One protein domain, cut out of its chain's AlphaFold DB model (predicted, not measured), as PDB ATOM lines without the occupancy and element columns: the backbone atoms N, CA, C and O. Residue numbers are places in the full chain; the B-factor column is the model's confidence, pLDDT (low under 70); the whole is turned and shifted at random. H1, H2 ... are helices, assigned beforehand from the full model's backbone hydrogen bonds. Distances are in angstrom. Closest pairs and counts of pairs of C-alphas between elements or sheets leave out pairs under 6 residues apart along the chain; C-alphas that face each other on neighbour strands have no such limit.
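This is residues 207 to 263 of the 266 residues of the protein "Alpha-galactosidase" of Spirochaetales bacterium (UniProt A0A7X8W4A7). A long helix, H1, and a shorter one, H2, that folds back beside it make a helical hairpin; a third helix, H3, crosses steeply over the side of H2 away from H1. The printed part has 57 residues with three named helices, in the order H1, H2, H3, and no named strand: all helix. It is only just compact, close to loose, with a radius of gyration of the C-alphas of 12.0 A and spans of 35 by 27 by 15 A.

H1, residues 207 to 228, begins at C-alpha 207 (-17.500, -35.047, -12.868) and measures 31.8 A. H2, residues 231 to 240, measures 14.4 A. H3, residues 248 to 262, measures 20.8 A and ends at C-alpha 262 (-31.456, -36.016, 18.469).

H1 and H2 touch, closest at the C-alphas of Ala 225 and Leu 234, 5.2 A apart, at a shallow tilt of 12 degrees, opposite ways. H3 touches H2 with residues 251 to 255 alone, closest at the C-alphas of Phe 255 and Phe 235, 7.0 A apart, at a steep tilt of 59 degrees, opposite ways. H1 and H3 are apart. In H1, H2 and H3 every O i to N i+4 pair is within hydrogen-bond range.

The C-alphas farthest apart, of Ala 207 and Ala 263, are 37.2 A apart. The printed part has no cut. The link H1 to H2 is tight, H2 to H3 short. No printed residue is under 70 in pLDDT.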
ATOM      1  N   ALA A 207     -16.228 -34.571 -13.397       96.56
ATOM      2  CA  ALA A 207     -17.500 -35.047 -12.868       96.56
ATOM      3  C   ALA A 207     -17.362 -35.620 -11.443       96.56
ATOM      4  O   ALA A 207     -18.142 -35.266 -10.563       96.56
ATOM      5  N   VAL A 208     -16.325 -36.423 -11.187       97.88
ATOM      6  CA  VAL A 208     -16.023 -36.991  -9.862       97.88
ATOM      7  C   VAL A 208     -15.585 -35.895  -8.896       97.88
ATOM      8  O   VAL A 208     -16.060 -35.862  -7.762       97.88
ATOM      9  N   GLN A 209     -14.775 -34.933  -9.355       98.44
ATOM     10  CA  GLN A 209     -14.418 -33.767  -8.539       98.44
ATOM     11  C   GLN A 209     -15.661 -33.012  -8.056       98.44
ATOM     12  O   GLN A 209     -15.713 -32.600  -6.903       98.44
ATOM     13  N   ASN A 210     -16.675 -32.841  -8.911       97.50
ATOM     14  CA  ASN A 210     -17.923 -32.168  -8.538       97.50
ATOM     15  C   ASN A 210     -18.744 -32.966  -7.519       97.50
ATOM     16  O   ASN A 210     -19.300 -32.370  -6.597       97.50
ATOM     17  N   LEU A 211     -18.792 -34.297  -7.651       97.19
ATOM     18  CA  LEU A 211     -19.454 -35.152  -6.663       97.19
ATOM     19  C   LEU A 211     -18.784 -35.014  -5.289       97.19
ATOM     20  O   LEU A 211     -19.475 -34.806  -4.294       97.19
ATOM     21  N   ILE A 212     -17.451 -35.072  -5.244       98.19
ATOM     22  CA  ILE A 212     -16.670 -34.972  -4.003       98.19
ATOM     23  C   ILE A 212     -16.752 -33.559  -3.412       98.19
ATOM     24  O   ILE A 212     -16.977 -33.420  -2.210       98.19
ATOM     25  N   ARG A 213     -16.626 -32.508  -4.239       97.88
ATOM     26  CA  ARG A 213     -16.746 -31.102  -3.808       97.88
ATOM     27  C   ARG A 213     -18.051 -30.850  -3.075       97.88
ATOM     28  O   ARG A 213     -18.017 -30.316  -1.976       97.88
ATOM     29  N   ARG A 214     -19.178 -31.310  -3.631       97.25
ATOM     30  CA  ARG A 214     -20.484 -31.172  -2.973       97.25
ATOM     31  C   ARG A 214     -20.468 -31.765  -1.563       97.25
ATOM     32  O   ARG A 214     -20.947 -31.123  -0.640       97.25
ATOM     33  N   VAL A 215     -19.906 -32.962  -1.391       97.62
ATOM     34  CA  VAL A 215     -19.816 -33.613  -0.073       97.62
ATOM     35  C   VAL A 215     -18.933 -32.804   0.878       97.62
ATOM     36  O   VAL A 215     -19.353 -32.510   1.994       97.62
ATOM     37  N   SER A 216     -17.743 -32.402   0.425       98.12
ATOM     38  CA  SER A 216     -16.803 -31.601   1.217       98.12
ATOM     39  C   SER A 216     -17.401 -30.255   1.639       98.12
ATOM     40  O   SER A 216     -17.212 -29.815   2.772       98.12
ATOM     41  N   ASP A 217     -18.112 -29.573   0.747       97.81
ATOM     42  CA  ASP A 217     -18.698 -28.265   1.035       97.81
ATOM     43  C   ASP A 217     -19.886 -28.378   1.991       97.81
ATOM     44  O   ASP A 217     -19.948 -27.627   2.964       97.81
ATOM     45  N   THR A 218     -20.756 -29.377   1.810       97.94
ATOM     46  CA  THR A 218     -21.836 -29.657   2.765       97.94
ATOM     47  C   THR A 218     -21.284 -29.992   4.156       97.94
ATOM     48  O   THR A 218     -21.823 -29.510   5.151       97.94
ATOM     49  N   GLN A 219     -20.185 -30.753   4.252       97.44
ATOM     50  CA  GLN A 219     -19.517 -31.032   5.531       97.44
ATOM     51  C   GLN A 219     -19.004 -29.756   6.221       97.44
ATOM     52  O   GLN A 219     -19.140 -29.644   7.439       97.44
ATOM     53  N   GLU A 220     -18.486 -28.776   5.466       97.56
ATOM     54  CA  GLU A 220     -18.115 -27.466   6.038       97.56
ATOM     55  C   GLU A 220     -19.312 -26.761   6.629       97.56
ATOM     56  O   GLU A 220     -19.235 -26.251   7.736       97.56
ATOM     57  N   MET A 221     -20.410 -26.717   5.873       98.12
ATOM     58  CA  MET A 221     -21.590 -25.973   6.281       98.12
ATOM     59  C   MET A 221     -22.174 -26.567   7.558       98.12
ATOM     60  O   MET A 221     -22.625 -25.824   8.421       98.12
ATOM     61  N   VAL A 222     -22.123 -27.896   7.707       97.75
ATOM     62  CA  VAL A 222     -22.489 -28.569   8.960       97.75
ATOM     63  C   VAL A 222     -21.554 -28.149  10.095       97.75
ATOM     64  O   VAL A 222     -22.040 -27.782  11.163       97.75
ATOM     65  N   LEU A 223     -20.234 -28.168   9.882       96.94
ATOM     66  CA  LEU A 223     -19.261 -27.758  10.900       96.94
ATOM     67  C   LEU A 223     -19.452 -26.292  11.316       96.94
ATOM     68  O   LEU A 223     -19.494 -25.991  12.508       96.94
ATOM     69  N   GLU A 224     -19.604 -25.393  10.347       97.81
ATOM     70  CA  GLU A 224     -19.825 -23.966  10.564       97.81
ATOM     71  C   GLU A 224     -21.138 -23.719  11.312       97.81
ATOM     72  O   GLU A 224     -21.149 -22.995  12.308       97.81
ATOM     73  N   ALA A 225     -22.220 -24.384  10.902       97.81
ATOM     74  CA  ALA A 225     -23.509 -24.304  11.578       97.81
ATOM     75  C   ALA A 225     -23.422 -24.762  13.036       97.81
ATOM     76  O   ALA A 225     -23.951 -24.100  13.926       97.81
ATOM     77  N   MET A 226     -22.725 -25.871  13.299       95.38
ATOM     78  CA  MET A 226     -22.514 -26.362  14.660       95.38
ATOM     79  C   MET A 226     -21.666 -25.393  15.488       95.38
ATOM     80  O   MET A 226     -21.983 -25.147  16.650       95.38
ATOM     81  N   TRP A 227     -20.614 -24.825  14.898       97.31
ATOM     82  CA  TRP A 227     -19.724 -23.883  15.579       97.31
ATOM     83  C   TRP A 227     -20.419 -22.562  15.931       97.31
ATOM     84  O   TRP A 227     -20.195 -22.007  17.005       97.31
ATOM     85  N   GLN A 228     -21.279 -22.068  15.037       97.88
ATOM     86  CA  GLN A 228     -22.040 -20.829  15.220       97.88
ATOM     87  C   GLN A 228     -23.374 -21.039  15.948       97.88
ATOM     88  O   GLN A 228     -24.046 -20.062  16.280       97.88
ATOM     89  N   ASN A 229     -23.757 -22.293  16.210       95.81
ATOM     90  CA  ASN A 229     -25.082 -22.670  16.699       95.81
ATOM     91  C   ASN A 229     -26.220 -22.123  15.802       95.81
ATOM     92  O   ASN A 229     -27.224 -21.605  16.294       95.81
ATOM     93  N   ASP A 230     -26.041 -22.217  14.479       97.88
ATOM     94  CA  ASP A 230     -26.972 -21.735  13.450       97.88
ATOM     95  C   ASP A 230     -27.783 -22.902  12.851       97.88
ATOM     96  O   ASP A 230     -27.345 -23.611  11.941       97.88
ATOM     97  N   GLU A 231     -29.004 -23.100  13.355       96.56
ATOM     98  CA  GLU A 231     -29.915 -24.142  12.861       96.56
ATOM     99  C   GLU A 231     -30.388 -23.916  11.415       96.56
ATOM    100  O   GLU A 231     -30.721 -24.882  10.718       96.56
ATOM    101  N   GLU A 232     -30.418 -22.669  10.937       98.06
ATOM    102  CA  GLU A 232     -30.828 -22.355   9.567       98.06
ATOM    103  C   GLU A 232     -29.712 -22.684   8.573       98.06
ATOM    104  O   GLU A 232     -29.986 -23.249   7.509       98.06
ATOM    105  N   LEU A 233     -28.450 -22.413   8.923       98.38
ATOM    106  CA  LEU A 233     -27.303 -22.890   8.147       98.38
ATOM    107  C   LEU A 233     -27.258 -24.422   8.122       98.38
ATOM    108  O   LEU A 233     -27.081 -25.008   7.049       98.38
ATOM    109  N   LEU A 234     -27.518 -25.075   9.260       98.06
ATOM    110  CA  LEU A 234     -27.591 -26.536   9.328       98.06
ATOM    111  C   LEU A 234     -28.708 -27.092   8.432       98.06
ATOM    112  O   LEU A 234     -28.516 -28.090   7.738       98.06
ATOM    113  N   PHE A 235     -29.868 -26.431   8.396       98.31
ATOM    114  CA  PHE A 235     -30.965 -26.822   7.513       98.31
ATOM    115  C   PHE A 235     -30.634 -26.628   6.031       98.31
ATOM    116  O   PHE A 235     -30.995 -27.468   5.206       98.31
ATOM    117  N   ARG A 236     -29.917 -25.558   5.670       98.31
ATOM    118  CA  ARG A 236     -29.425 -25.373   4.295       98.31
ATOM    119  C   ARG A 236     -28.447 -26.478   3.907       98.31
ATOM    120  O   ARG A 236     -28.571 -27.009   2.809       98.31
ATOM    121  N   ALA A 237     -27.541 -26.869   4.806       98.06
ATOM    122  CA  ALA A 237     -26.646 -28.005   4.585       98.06
ATOM    123  C   ALA A 237     -27.431 -29.315   4.401       98.06
ATOM    124  O   ALA A 237     -27.164 -30.065   3.466       98.06
ATOM    125  N   PHE A 238     -28.463 -29.544   5.222       97.81
ATOM    126  CA  PHE A 238     -29.368 -30.689   5.086       97.81
ATOM    127  C   PHE A 238     -30.029 -30.743   3.700       97.81
ATOM    128  O   PHE A 238     -30.051 -31.799   3.082       97.81
ATOM    129  N   LEU A 239     -30.511 -29.615   3.165       97.62
ATOM    130  CA  LEU A 239     -31.113 -29.563   1.823       97.62
ATOM    131  C   LEU A 239     -30.130 -29.866   0.679       97.62
ATOM    132  O   LEU A 239     -30.576 -30.214  -0.412       97.62
ATOM    133  N   LEU A 240     -28.823 -29.694   0.898       96.69
ATOM    134  CA  LEU A 240     -27.786 -29.960  -0.103       96.69
ATOM    135  C   LEU A 240     -27.330 -31.422  -0.123       96.69
ATOM    136  O   LEU A 240     -26.605 -31.823  -1.041       96.69
ATOM    137  N   ASP A 241     -27.739 -32.216   0.865       95.88
ATOM    138  CA  ASP A 241     -27.488 -33.648   0.861       95.88
ATOM    139  C   ASP A 241     -28.220 -34.307  -0.330       95.88
ATOM    140  O   ASP A 241     -29.421 -34.085  -0.519       95.88
ATOM    141  N   PRO A 242     -27.526 -35.119  -1.155       93.25
ATOM    142  CA  PRO A 242     -28.117 -35.755  -2.334       93.25
ATOM    143  C   PRO A 242     -29.361 -36.598  -2.072       93.25
ATOM    144  O   PRO A 242     -30.123 -36.838  -3.010       93.25
ATOM    145  N   LEU A 243     -29.536 -37.103  -0.852       94.56
ATOM    146  CA  LEU A 243     -30.645 -37.982  -0.496       94.56
ATOM    147  C   LEU A 243     -31.904 -37.208  -0.091       94.56
ATOM    148  O   LEU A 243     -32.970 -37.812   0.063       94.56
ATOM    149  N   ILE A 244     -31.828 -35.881   0.045       95.69
ATOM    150  CA  ILE A 244     -33.001 -35.041   0.289       95.69
ATOM    151  C   ILE A 244     -33.726 -34.745  -1.030       95.69
ATOM    152  O   ILE A 244     -33.587 -33.691  -1.638       95.69
ATOM    153  N   ASP A 245     -34.579 -35.691  -1.435       93.25
ATOM    154  CA  ASP A 245     -35.499 -35.589  -2.588       93.25
ATOM    155  C   ASP A 245     -36.935 -35.210  -2.150       93.25
ATOM    156  O   ASP A 245     -37.945 -35.666  -2.688       93.25
ATOM    157  N   LEU A 246     -37.060 -34.419  -1.077       96.38
ATOM    158  CA  LEU A 246     -38.352 -34.007  -0.517       96.38
ATOM    159  C   LEU A 246     -38.702 -32.567  -0.918       96.38
ATOM    160  O   LEU A 246     -37.837 -31.694  -0.891       96.38
ATOM    161  N   PRO A 247     -39.991 -32.248  -1.160       97.88
ATOM    162  CA  PRO A 247     -40.439 -30.863  -1.252       97.88
ATOM    163  C   PRO A 247     -40.036 -30.065  -0.007       97.88
ATOM    164  O   PRO A 247     -40.174 -30.566   1.112       97.88
ATOM    165  N   LEU A 248     -39.640 -28.801  -0.182       98.00
ATOM    166  CA  LEU A 248     -39.043 -27.956   0.865       98.00
ATOM    167  C   LEU A 248     -39.774 -28.005   2.221       98.00
ATOM    168  O   LEU A 248     -39.148 -28.190   3.260       98.00
ATOM    169  N   LYS A 249     -41.112 -27.906   2.223       98.19
ATOM    170  CA  LYS A 249     -41.916 -27.969   3.460       98.19
ATOM    171  C   LYS A 249     -41.800 -29.319   4.180       98.19
ATOM    172  O   LYS A 249     -41.767 -29.360   5.405       98.19
ATOM    173  N   LYS A 250     -41.740 -30.423   3.429       98.44
ATOM    174  CA  LYS A 250     -41.557 -31.770   3.989       98.44
ATOM    175  C   LYS A 250     -40.125 -31.968   4.487       98.44
ATOM    176  O   LYS A 250     -39.951 -32.557   5.548       98.44
ATOM    177  N   ALA A 251     -39.133 -31.446   3.763       98.38
ATOM    178  CA  ALA A 251     -37.737 -31.469   4.196       98.38
ATOM    179  C   ALA A 251     -37.547 -30.717   5.526       98.38
ATOM    180  O   ALA A 251     -36.953 -31.266   6.450       98.38
ATOM    181  N   ARG A 252     -38.139 -29.520   5.668       98.38
ATOM    182  CA  ARG A 252     -38.164 -28.753   6.930       98.38
ATOM    183  C   ARG A 252     -38.776 -29.556   8.076       98.38
ATOM    184  O   ARG A 252     -38.151 -29.703   9.120       98.38
ATOM    185  N   ALA A 253     -39.961 -30.126   7.864       98.31
ATOM    186  CA  ALA A 253     -40.638 -30.912   8.895       98.31
ATOM    187  C   ALA A 253     -39.832 -32.157   9.319       98.31
ATOM    188  O   ALA A 253     -39.812 -32.510  10.499       98.31
ATOM    189  N   LEU A 254     -39.158 -32.827   8.374       98.12
ATOM    190  CA  LEU A 254     -38.259 -33.944   8.676       98.12
ATOM    191  C   LEU A 254     -37.060 -33.477   9.509       98.12
ATOM    192  O   LEU A 254     -36.768 -34.085  10.536       98.12
ATOM    193  N   PHE A 255     -36.414 -32.388   9.095       97.81
ATOM    194  CA  PHE A 255     -35.273 -31.809   9.794       97.81
ATOM    195  C   PHE A 255     -35.607 -31.441  11.247       97.81
ATOM    196  O   PHE A 255     -34.925 -31.884  12.169       97.81
ATOM    197  N   GLU A 256     -36.707 -30.719  11.479       97.19
ATOM    198  CA  GLU A 256     -37.161 -30.348  12.830       97.19
ATOM    199  C   GLU A 256     -37.451 -31.580  13.696       97.19
ATOM    200  O   GLU A 256     -37.106 -31.632  14.881       97.19
ATOM    201  N   LYS A 257     -38.057 -32.613  13.098       97.00
ATOM    202  CA  LYS A 257     -38.310 -33.882  13.785       97.00
ATOM    203  C   LYS A 257     -37.003 -34.582  14.165       97.00
ATOM    204  O   LYS A 257     -36.933 -35.139  15.261       97.00
ATOM    205  N   MET A 258     -35.997 -34.558  13.290       95.62
ATOM    206  CA  MET A 258     -34.671 -35.119  13.559       95.62
ATOM    207  C   MET A 258     -33.965 -34.354  14.676       95.62
ATOM    208  O   MET A 258     -33.543 -34.993  15.633       95.62
ATOM    209  N   LEU A 259     -33.933 -33.018  14.638       93.19
ATOM    210  CA  LEU A 259     -33.356 -32.207  15.718       93.19
ATOM    211  C   LEU A 259     -33.990 -32.532  17.074       93.19
ATOM    212  O   LEU A 259     -33.286 -32.820  18.041       93.19
ATOM    213  N   LYS A 260     -35.325 -32.584  17.139       94.25
ATOM    214  CA  LYS A 260     -36.038 -32.939  18.374       94.25
ATOM    215  C   LYS A 260     -35.736 -34.365  18.846       94.25
ATOM    216  O   LYS A 260     -35.685 -34.614  20.049       94.25
ATOM    217  N   ALA A 261     -35.587 -35.311  17.918       91.75
ATOM    218  CA  ALA A 261     -35.254 -36.697  18.242       91.75
ATOM    219  C   ALA A 261     -33.795 -36.857  18.702       91.75
ATOM    220  O   ALA A 261     -33.525 -37.708  19.547       91.75
ATOM    221  N   SER A 262     -32.891 -36.034  18.169       89.19
ATOM    222  CA  SER A 262     -31.456 -36.016  18.469       89.19
ATOM    223  C   SER A 262     -31.082 -35.132  19.658       89.19
ATOM    224  O   SER A 262     -29.925 -35.151  20.074       89.19
ATOM    225  N   ALA A 263     -32.028 -34.374  20.219       85.94
ATOM    226  CA  ALA A 263     -31.800 -33.580  21.416       85.94
ATOM    227  C   ALA A 263     -31.259 -34.471  22.544       85.94
ATOM    228  O   ALA A 263     -31.877 -35.479  22.905       85.94
TER     229      ALA A 263